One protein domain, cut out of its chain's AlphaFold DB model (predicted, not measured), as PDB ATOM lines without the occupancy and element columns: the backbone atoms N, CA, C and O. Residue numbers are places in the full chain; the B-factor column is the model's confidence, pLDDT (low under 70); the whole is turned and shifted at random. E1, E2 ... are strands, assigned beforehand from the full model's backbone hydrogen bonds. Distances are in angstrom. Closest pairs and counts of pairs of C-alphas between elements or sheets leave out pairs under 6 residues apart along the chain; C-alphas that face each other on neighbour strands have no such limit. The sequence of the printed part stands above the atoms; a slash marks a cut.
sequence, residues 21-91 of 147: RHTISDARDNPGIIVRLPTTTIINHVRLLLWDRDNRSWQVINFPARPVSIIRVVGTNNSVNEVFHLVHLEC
ATOM      1  N   ARG A  21      38.477  23.071 130.790       82.38
ATOM      2  CA  ARG A  21      37.123  22.923 131.343       82.38
ATOM      3  C   ARG A  21      37.153  23.159 132.843       82.38
ATOM      4  O   ARG A  21      38.009  22.606 133.530       82.38
ATOM      5  N   HIS A  22      36.181  23.908 133.350       81.12
ATOM      6  CA  HIS A  22      35.985  24.057 134.786       81.12
ATOM      7  C   HIS A  22      34.510  23.985 135.155       81.12
ATOM      8  O   HIS A  22      33.673  24.668 134.561       81.12
ATOM      9  N   THR A  23      34.206  23.162 136.156       80.06
ATOM     10  CA  THR A  23      32.857  22.979 136.689       80.06
ATOM     11  C   THR A  23      32.498  24.131 137.628       80.06
ATOM     12  O   THR A  23      33.160  24.377 138.640       80.06
ATOM     13  N   ILE A  24      31.442  24.858 137.291       79.62
ATOM     14  CA  ILE A  24      30.814  25.880 138.122       79.62
ATOM     15  C   ILE A  24      30.103  25.159 139.260       79.62
ATOM     16  O   ILE A  24      29.017  24.628 139.092       79.62
ATOM     17  N   SER A  25      30.749  25.109 140.416       76.94
ATOM     18  CA  SER A  25      30.166  24.561 141.633       76.94
ATOM     19  C   SER A  25      30.194  25.621 142.724       76.94
ATOM     20  O   SER A  25      31.203  26.311 142.892       76.94
ATOM     21  N   ASP A  26      29.105  25.723 143.480       69.94
ATOM     22  CA  ASP A  26      29.027  26.548 144.693       69.94
ATOM     23  C   ASP A  26      29.638  25.834 145.919       69.94
ATOM     24  O   ASP A  26      29.577  26.299 147.057       69.94
ATOM     25  N   ALA A  27      30.241  24.659 145.713       75.81
ATOM     26  CA  ALA A  27      30.898  23.933 146.783       75.81
ATOM     27  C   ALA A  27      32.128  24.704 147.303       75.81
ATOM     28  O   ALA A  27      32.911  25.278 146.537       75.81
ATOM     29  N   ARG A  28      32.325  24.699 148.631       67.44
ATOM     30  CA  ARG A  28      33.442  25.400 149.306       67.44
ATOM     31  C   ARG A  28      34.823  24.946 148.840       67.44
ATOM     32  O   ARG A  28      35.797  25.671 149.022       67.44
ATOM     33  N   ASP A  29      34.907  23.748 148.292       74.12
ATOM     34  CA  ASP A  29      36.104  23.102 147.782       74.12
ATOM     35  C   ASP A  29      36.291  23.286 146.271       74.12
ATOM     36  O   ASP A  29      37.216  22.700 145.716       74.12
ATOM     37  N   ASN A  30      35.482  24.118 145.599       76.06
ATOM     38  CA  ASN A  30      35.645  24.380 144.173       76.06
ATOM     39  C   ASN A  30      37.049  24.967 143.891       76.06
ATOM     40  O   ASN A  30      37.320  26.125 144.247       76.06
ATOM     41  N   PRO A  31      37.954  24.220 143.231       73.50
ATOM     42  CA  PRO A  31      39.345  24.641 143.098       73.50
ATOM     43  C   PRO A  31      39.500  25.880 142.202       73.50
ATOM     44  O   PRO A  31      40.399  26.694 142.421       73.50
ATOM     45  N   GLY A  32      38.584  26.103 141.255       80.56
ATOM     46  CA  GLY A  32      38.779  27.081 140.182       80.56
ATOM     47  C   GLY A  32      39.924  26.698 139.234       80.56
ATOM     48  O   GLY A  32      40.707  25.782 139.492       80.56
ATOM     49  N   ILE A  33      40.073  27.460 138.153       83.50
ATOM     50  CA  ILE A  33      41.273  27.427 137.315       83.50
ATOM     51  C   ILE A  33      42.299  28.353 137.958       83.50
ATOM     52  O   ILE A  33      42.096  29.564 138.023       83.50
ATOM     53  N   ILE A  34      43.401  27.787 138.444       84.81
ATOM     54  CA  ILE A  34      44.467  28.549 139.098       84.81
ATOM     55  C   ILE A  34      45.630  28.721 138.124       84.81
ATOM     56  O   ILE A  34      46.268  27.750 137.721       84.81
ATOM     57  N   VAL A  35      45.943  29.971 137.807       84.06
ATOM     58  CA  VAL A  35      47.103  30.370 137.013       84.06
ATOM     59  C   VAL A  35      48.102  31.042 137.939       84.06
ATOM     60  O   VAL A  35      47.827  32.088 138.528       84.06
ATOM     61  N   ARG A  36      49.265  30.415 138.099       83.56
ATOM     62  CA  ARG A  36      50.374  30.964 138.879       83.56
ATOM     63  C   ARG A  36      51.317  31.688 137.937       83.56
ATOM     64  O   ARG A  36      51.794  31.094 136.972       83.56
ATOM     65  N   LEU A  37      51.573  32.952 138.231       81.50
ATOM     66  CA  LEU A  37      52.557  33.739 137.511       81.50
ATOM     67  C   LEU A  37      53.956  33.397 138.048       81.50
ATOM     68  O   LEU A  37      54.100  33.122 139.243       81.50
ATOM     69  N   PRO A  38      54.990  33.384 137.188       77.94
ATOM     70  CA  PRO A  38      56.357  33.096 137.616       77.94
ATOM     71  C   PRO A  38      56.906  34.179 138.556       77.94
ATOM     72  O   PRO A  38      57.737  33.891 139.414       77.94
ATOM     73  N   THR A  39      56.427  35.413 138.410       78.88
ATOM     74  CA  THR A  39      56.795  36.570 139.225       78.88
ATOM     75  C   THR A  39      55.551  37.385 139.561       78.88
ATOM     76  O   THR A  39      54.542  37.332 138.857       78.88
ATOM     77  N   THR A  40      55.604  38.145 140.658       82.69
ATOM     78  CA  THR A  40      54.554  39.116 140.980       82.69
ATOM     79  C   THR A  40      54.630  40.263 139.981       82.69
ATOM     80  O   THR A  40      55.596  41.022 139.982       82.69
ATOM     81  N   THR A  41      53.607  40.405 139.147       79.62
ATOM     82  CA  THR A  41      53.549  41.436 138.108       79.62
ATOM     83  C   THR A  41      52.385  42.378 138.343       79.62
ATOM     84  O   THR A  41      51.318  41.957 138.792       79.62
ATOM     85  N   ILE A  42      52.572  43.655 138.015       85.56
ATOM     86  CA  ILE A  42      51.481  44.625 138.043       85.56
ATOM     87  C   ILE A  42      50.635  44.417 136.788       85.56
ATOM     88  O   ILE A  42      51.138  44.523 135.667       85.56
ATOM     89  N   ILE A  43      49.357  44.110 136.990       87.44
ATOM     90  CA  ILE A  43      48.364  43.951 135.929       87.44
ATOM     91  C   ILE A  43      47.196  44.907 136.174       87.44
ATOM     92  O   ILE A  43      46.884  45.254 137.315       87.44
ATOM     93  N   ASN A  44      46.573  45.353 135.088       86.31
ATOM     94  CA  ASN A  44      45.422  46.259 135.105       86.31
ATOM     95  C   ASN A  44      44.182  45.606 134.484       86.31
ATOM     96  O   ASN A  44      43.058  45.868 134.896       86.31
ATOM     97  N   HIS A  45      44.386  44.733 133.500       84.75
ATOM     98  CA  HIS A  45      43.293  44.025 132.867       84.75
ATOM     99  C   HIS A  45      43.669  42.578 132.569       84.75
ATOM    100  O   HIS A  45      44.836  42.241 132.363       84.75
ATOM    101  N   VAL A  46      42.654  41.724 132.564       88.81
ATOM    102  CA  VAL A  46      42.747  40.308 132.204       88.81
ATOM    103  C   VAL A  46      41.738  40.065 131.093       88.81
ATOM    104  O   VAL A  46      40.586  40.489 131.206       88.81
ATOM    105  N   ARG A  47      42.160  39.397 130.020       87.25
ATOM    106  CA  ARG A  47      41.280  38.990 128.923       87.25
ATOM    107  C   ARG A  47      41.178  37.469 128.914       87.25
ATOM    108  O   ARG A  47      42.164  36.756 129.086       87.25
ATOM    109  N   LEU A  48      39.955  36.989 128.754       87.94
ATOM    110  CA  LEU A  48      39.590  35.581 128.806       87.94
ATOM    111  C   LEU A  48      38.805  35.262 127.536       87.94
ATOM    112  O   LEU A  48      37.798  35.917 127.261       87.94
ATOM    113  N   LEU A  49      39.242  34.263 126.779       86.62
ATOM    114  CA  LEU A  49      38.481  33.731 125.657       86.62
ATOM    115  C   LEU A  49      37.619  32.578 126.158       86.62
ATOM    116  O   LEU A  49      38.121  31.490 126.452       86.62
ATOM    117  N   LEU A  50      36.321  32.837 126.266       85.44
ATOM    118  CA  LEU A  50      35.335  31.836 126.638       85.44
ATOM    119  C   LEU A  50      34.701  31.236 125.391       85.44
ATOM    120  O   LEU A  50      34.371  31.947 124.435       85.44
ATOM    121  N   TRP A  51      34.475  29.932 125.454       81.94
ATOM    122  CA  TRP A  51      33.736  29.197 124.445       81.94
ATOM    123  C   TRP A  51      32.504  28.537 125.066       81.94
ATOM    124  O   TRP A  51      32.567  27.929 126.133       81.94
ATOM    125  N   ASP A  52      31.362  28.687 124.406       74.69
ATOM    126  CA  ASP A  52      30.106  28.057 124.793       74.69
ATOM    127  C   ASP A  52      29.446  27.464 123.556       74.69
ATOM    128  O   ASP A  52      28.717  28.176 122.877       74.69
ATOM    129  N   ARG A  53      29.757  26.191 123.261       69.44
ATOM    130  CA  ARG A  53      29.280  25.369 122.127       69.44
ATOM    131  C   ARG A  53      29.278  26.092 120.769       69.44
ATOM    132  O   ARG A  53      30.125  25.810 119.929       69.44
ATOM    133  N   ASP A  54      28.353  27.024 120.576       70.50
ATOM    134  CA  ASP A  54      28.110  27.792 119.358       70.50
ATOM    135  C   ASP A  54      28.650  29.236 119.414       70.50
ATOM    136  O   ASP A  54      28.832  29.864 118.371       70.50
ATOM    137  N   ASN A  55      28.932  29.781 120.604       72.75
ATOM    138  CA  ASN A  55      29.353  31.168 120.784       72.75
ATOM    139  C   ASN A  55      30.765  31.299 121.367       72.75
ATOM    140  O   ASN A  55      31.181  30.559 122.258       72.75
ATOM    141  N   ARG A  56      31.502  32.295 120.870       81.38
ATOM    142  CA  ARG A  56      32.865  32.630 121.295       81.38
ATOM    143  C   ARG A  56      32.876  34.070 121.761       81.38
ATOM    144  O   ARG A  56      32.474  34.959 121.014       81.38
ATOM    145  N   SER A  57      33.317  34.307 122.991       79.94
ATOM    146  CA  SER A  57      33.309  35.655 123.554       79.94
ATOM    147  C   SER A  57      34.600  35.970 124.290       79.94
ATOM    148  O   SER A  57      35.083  35.193 125.114       79.94
ATOM    149  N   TRP A  58      35.143  37.145 123.989       84.81
ATOM    150  CA  TRP A  58      36.213  37.742 124.769       84.81
ATOM    151  C   TRP A  58      35.609  38.488 125.953       84.81
ATOM    152  O   TRP A  58      34.843  39.435 125.774       84.81
ATOM    153  N   GLN A  59      35.975  38.076 127.162       84.56
ATOM    154  CA  GLN A  59      35.657  38.779 128.399       84.56
ATOM    155  C   GLN A  59      36.888  39.560 128.842       84.56
ATOM    156  O   GLN A  59      37.949  38.976 129.059       84.56
ATOM    157  N   VAL A  60      36.755  40.878 128.968       85.00
ATOM    158  CA  VAL A  60      37.836  41.757 129.429       85.00
ATOM    159  C   VAL A  60      37.451  42.335 130.778       85.00
ATOM    160  O   VAL A  60      36.477  43.075 130.897       85.00
ATOM    161  N   ILE A  61      38.233  42.001 131.798       86.88
ATOM    162  CA  ILE A  61      38.045  42.489 133.159       86.88
ATOM    163  C   ILE A  61      39.100  43.556 133.408       86.88
ATOM    164  O   ILE A  61      40.290  43.254 133.400       86.88
ATOM    165  N   ASN A  62      38.656  44.790 133.642       87.00
ATOM    166  CA  ASN A  62      39.521  45.916 133.984       87.00
ATOM    167  C   ASN A  62      39.437  46.197 135.486       87.00
ATOM    168  O   ASN A  62      38.354  46.196 136.072       87.00
ATOM    169  N   PHE A  63      40.577  46.464 136.102       87.19
ATOM    170  CA  PHE A  63      40.708  46.802 137.512       87.19
ATOM    171  C   PHE A  63      41.892  47.764 137.702       87.19
ATOM    172  O   PHE A  63      42.722  47.924 136.808       87.19
ATOM    173  N   PRO A  64      41.990  48.469 138.841       86.31
ATOM    174  CA  PRO A  64      43.152  49.308 139.123       86.31
ATOM    175  C   PRO A  64      44.451  48.498 139.041       86.31
ATOM    176  O   PRO A  64      44.446  47.314 139.358       86.31
ATOM    177  N   ALA A  65      45.562  49.126 138.650       84.00
ATOM    178  CA  ALA A  65      46.853  48.446 138.560       84.00
ATOM    179  C   ALA A  65      47.220  47.811 139.914       84.00
ATOM    180  O   ALA A  65      47.357  48.511 140.920       84.00
ATOM    181  N   ARG A  66      47.333  46.479 139.955       84.06
ATOM    182  CA  ARG A  66      47.600  45.725 141.187       84.06
ATOM    183  C   ARG A  66      48.698  44.688 140.971       84.06
ATOM    184  O   ARG A  66      48.700  44.032 139.930       84.06
ATOM    185  N   PRO A  67      49.608  44.512 141.947       85.44
ATOM    186  CA  PRO A  67      50.555  43.407 141.931       85.44
ATOM    187  C   PRO A  67      49.799  42.092 142.141       85.44
ATOM    188  O   PRO A  67      49.094  41.925 143.137       85.44
ATOM    189  N   VAL A  68      49.934  41.167 141.195       86.56
ATOM    190  CA  VAL A  68      49.280  39.855 141.215       86.56
ATOM    191  C   VAL A  68      50.324  38.777 140.946       86.56
ATOM    192  O   VAL A  68      51.165  38.920 140.064       86.56
ATOM    193  N   SER A  69      50.269  37.697 141.723       84.62
ATOM    194  CA  SER A  69      51.103  36.497 141.563       84.62
ATOM    195  C   SER A  69      50.278  35.248 141.229       84.62
ATOM    196  O   SER A  69      50.793  34.283 140.668       84.62
ATOM    197  N   ILE A  70      48.985  35.253 141.565       86.06
ATOM    198  CA  ILE A  70      48.067  34.136 141.346       86.06
ATOM    199  C   ILE A  70      46.740  34.689 140.838       86.06
ATOM    200  O   ILE A  70      46.159  35.588 141.443       86.06
ATOM    201  N   ILE A  71      46.242  34.110 139.752       87.19
ATOM    202  CA  ILE A  71      44.923  34.389 139.192       87.19
ATOM    203  C   ILE A  71      44.083  33.128 139.368       87.19
ATOM    204  O   ILE A  71      44.464  32.053 138.912       87.19
ATOM    205  N   ARG A  72      42.936  33.251 140.039       86.75
ATOM    206  CA  ARG A  72      41.957  32.169 140.169       86.75
ATOM    207  C   ARG A  72      40.705  32.544 139.392       86.75
ATOM    208  O   ARG A  72      40.028  33.503 139.751       86.75
ATOM    209  N   VAL A  73      40.398  31.777 138.354       85.44
ATOM    210  CA  VAL A  73      39.188  31.936 137.546       85.44
ATOM    211  C   VAL A  73      38.148  30.934 138.026       85.44
ATOM    212  O   VAL A  73      38.395  29.729 138.060       85.44
ATOM    213  N   VAL A  74      36.979  31.437 138.400       83.69
ATOM    214  CA  VAL A  74      35.821  30.627 138.783       83.69
ATOM    215  C   VAL A  74      34.635  31.145 137.995       83.69
ATOM    216  O   VAL A  74      34.424  32.354 137.916       83.69
ATOM    217  N   GLY A  75      33.878  30.233 137.400       74.75
ATOM    218  CA  GLY A  75      32.624  30.583 136.759       74.75
ATOM    219  C   GLY A  75      31.577  30.825 137.833       74.75
ATOM    220  O   GLY A  75      31.562  30.142 138.853       74.75
ATOM    221  N   THR A  76      30.738  31.828 137.628       71.81
ATOM    222  CA  THR A  76      29.689  32.209 138.577       71.81
ATOM    223  C   THR A  76      28.376  31.524 138.239       71.81
ATOM    224  O   THR A  76      27.750  30.921 139.101       71.81
ATOM    225  N   ASN A  77      27.963  31.610 136.978       67.69
ATOM    226  CA  ASN A  77      26.734  31.018 136.480       67.69
ATOM    227  C   ASN A  77      26.858  30.805 134.968       67.69
ATOM    228  O   ASN A  77      27.402  31.659 134.264       67.69
ATOM    229  N   ASN A  78      26.346  29.685 134.472       68.44
ATOM    230  CA  ASN A  78      26.104  29.465 133.056       68.44
ATOM    231  C   ASN A  78      24.661  28.949 132.906       68.44
ATOM    232  O   ASN A  78      24.240  28.014 133.579       68.44
ATOM    233  N   SER A  79      23.878  29.604 132.046       68.00
ATOM    234  CA  SER A  79      22.449  29.319 131.866       68.00
ATOM    235  C   SER A  79      22.163  27.961 131.216       68.00
ATOM    236  O   SER A  79      21.028  27.496 131.276       68.00
ATOM    237  N   VAL A  80      23.159  27.343 130.575       66.88
ATOM    238  CA  VAL A  80      23.007  26.082 129.832       66.88
ATOM    239  C   VAL A  80      23.487  24.882 130.644       66.88
ATOM    240  O   VAL A  80      22.916  23.796 130.544       66.88
ATOM    241  N   ASN A  81      24.548  25.043 131.428       72.44
ATOM    242  CA  ASN A  81      25.167  23.968 132.195       72.44
ATOM    243  C   ASN A  81      26.002  24.532 133.352       72.44
ATOM    244  O   ASN A  81      26.180  25.733 133.494       72.44
ATOM    245  N   GLU A  82      26.582  23.645 134.149       78.44
ATOM    246  CA  GLU A  82      27.496  24.008 135.231       78.44
ATOM    247  C   GLU A  82      28.962  23.944 134.772       78.44
ATOM    248  O   GLU A  82      29.839  23.558 135.536       78.44
ATOM    249  N   VAL A  83      29.273  24.250 133.509       77.44
ATOM    250  CA  VAL A  83      30.641  24.154 132.971       77.44
ATOM    251  C   VAL A  83      30.957  25.371 132.115       77.44
ATOM    252  O   VAL A  83      30.181  25.770 131.253       77.44
ATOM    253  N   PHE A  84      32.144  25.946 132.280       81.31
ATOM    254  CA  PHE A  84      32.661  26.903 131.302       81.31
ATOM    255  C   PHE A  84      33.931  26.378 130.644       81.31
ATOM    256  O   PHE A  84      34.697  25.612 131.240       81.31
ATOM    257  N   HIS A  85      34.124  26.783 129.390       83.44
ATOM    258  CA  HIS A  85      35.273  26.407 128.581       83.44
ATOM    259  C   HIS A  85      36.136  27.655 128.419       83.44
ATOM    260  O   HIS A  85      35.714  28.636 127.806       83.44
ATOM    261  N   LEU A  86      37.323  27.634 129.021       84.81
ATOM    262  CA  LEU A  86      38.302  28.708 128.917       84.81
ATOM    263  C   LEU A  86      39.376  28.294 127.915       84.81
ATOM    264  O   LEU A  86      40.182  27.409 128.198       84.81
ATOM    265  N   VAL A  87      39.353  28.920 126.745       85.12
ATOM    266  CA  VAL A  87      40.282  28.642 125.644       85.12
ATOM    267  C   VAL A  87      41.610  29.333 125.919       85.12
ATOM    268  O   VAL A  87      42.648  28.689 125.971       85.12
ATOM    269  N   HIS A  88      41.560  30.638 126.186       85.94
ATOM    270  CA  HIS A  88      42.750  31.474 126.286       85.94
ATOM    271  C   HIS A  88      42.655  32.435 127.469       85.94
ATOM    272  O   HIS A  88      41.586  32.986 127.747       85.94
ATOM    273  N   LEU A  89      43.778  32.660 128.151       87.06
ATOM    274  CA  LEU A  89      43.908  33.686 129.181       87.06
ATOM    275  C   LEU A  89      45.150  34.521 128.904       87.06
ATOM    276  O   LEU A  89      46.267  34.012 128.899       87.06
ATOM    277  N   GLU A  90      44.948  35.825 128.779       84.50
ATOM    278  CA  GLU A  90      46.026  36.798 128.651       84.50
ATOM    279  C   GLU A  90      45.888  37.880 129.728       84.50
ATOM    280  O   GLU A  90      44.801  38.349 130.073       84.50
ATOM    281  N   CYS A  91      47.023  38.267 130.296       82.88
ATOM    282  CA  CYS A  91      47.106  39.334 131.284       82.88
ATOM    283  C   CYS A  91      48.387  40.134 131.020       82.88
ATOM    284  O   CYS A  91      49.446  39.809 131.558       82.88
TER     285      CYS A  91
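What this domain is: This is residues 21 to 91 of the 147 residues of an uncharacterized protein of Leptidea sinapis (UniProt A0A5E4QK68). A long hairpin of E2 and E3 folds back on itself in a U, E4 runs beside the second part of E2, and short E1 lies beside E4. The 71 printed residues hold four strands and no named helix, all strand, in one twisted antiparallel sheet, order E1 - E4 - E2 - E3. It is only just compact, close to loose, radius of gyration of the C-alphas 13.0 A, spanning 35 by 28 by 20 A.

How they stand to each other: E1, residues 21 to 23, is antiparallel to E4, residues 83 to 90, N 22 to O 84 being 3.1 A. E2, residues 33 to 52, bends by 156 degrees at residue 41 and forms a hairpin with E3, residues 55 to 73, N 35 to O 71 being 2.8 A. E4 pairs antiparallel with E2, N 49 to O 88 being 2.8 A. E1 and E3 are apart.

Where its parts are: E1 begins at C-alpha 21 (37.123, 22.923, 131.343). E2 measures 16.8 A, E3 19.4 A and E4 20.4 A, ending at C-alpha 90 (46.026, 36.798, 128.651).

The domain as a whole: The farthest C-alphas, Thr 39 and Val 80, are 36.6 A apart. The printed part has no cut and no long link. pLDDT is under 70 at residues 26, 28, 53 and 77 to 80.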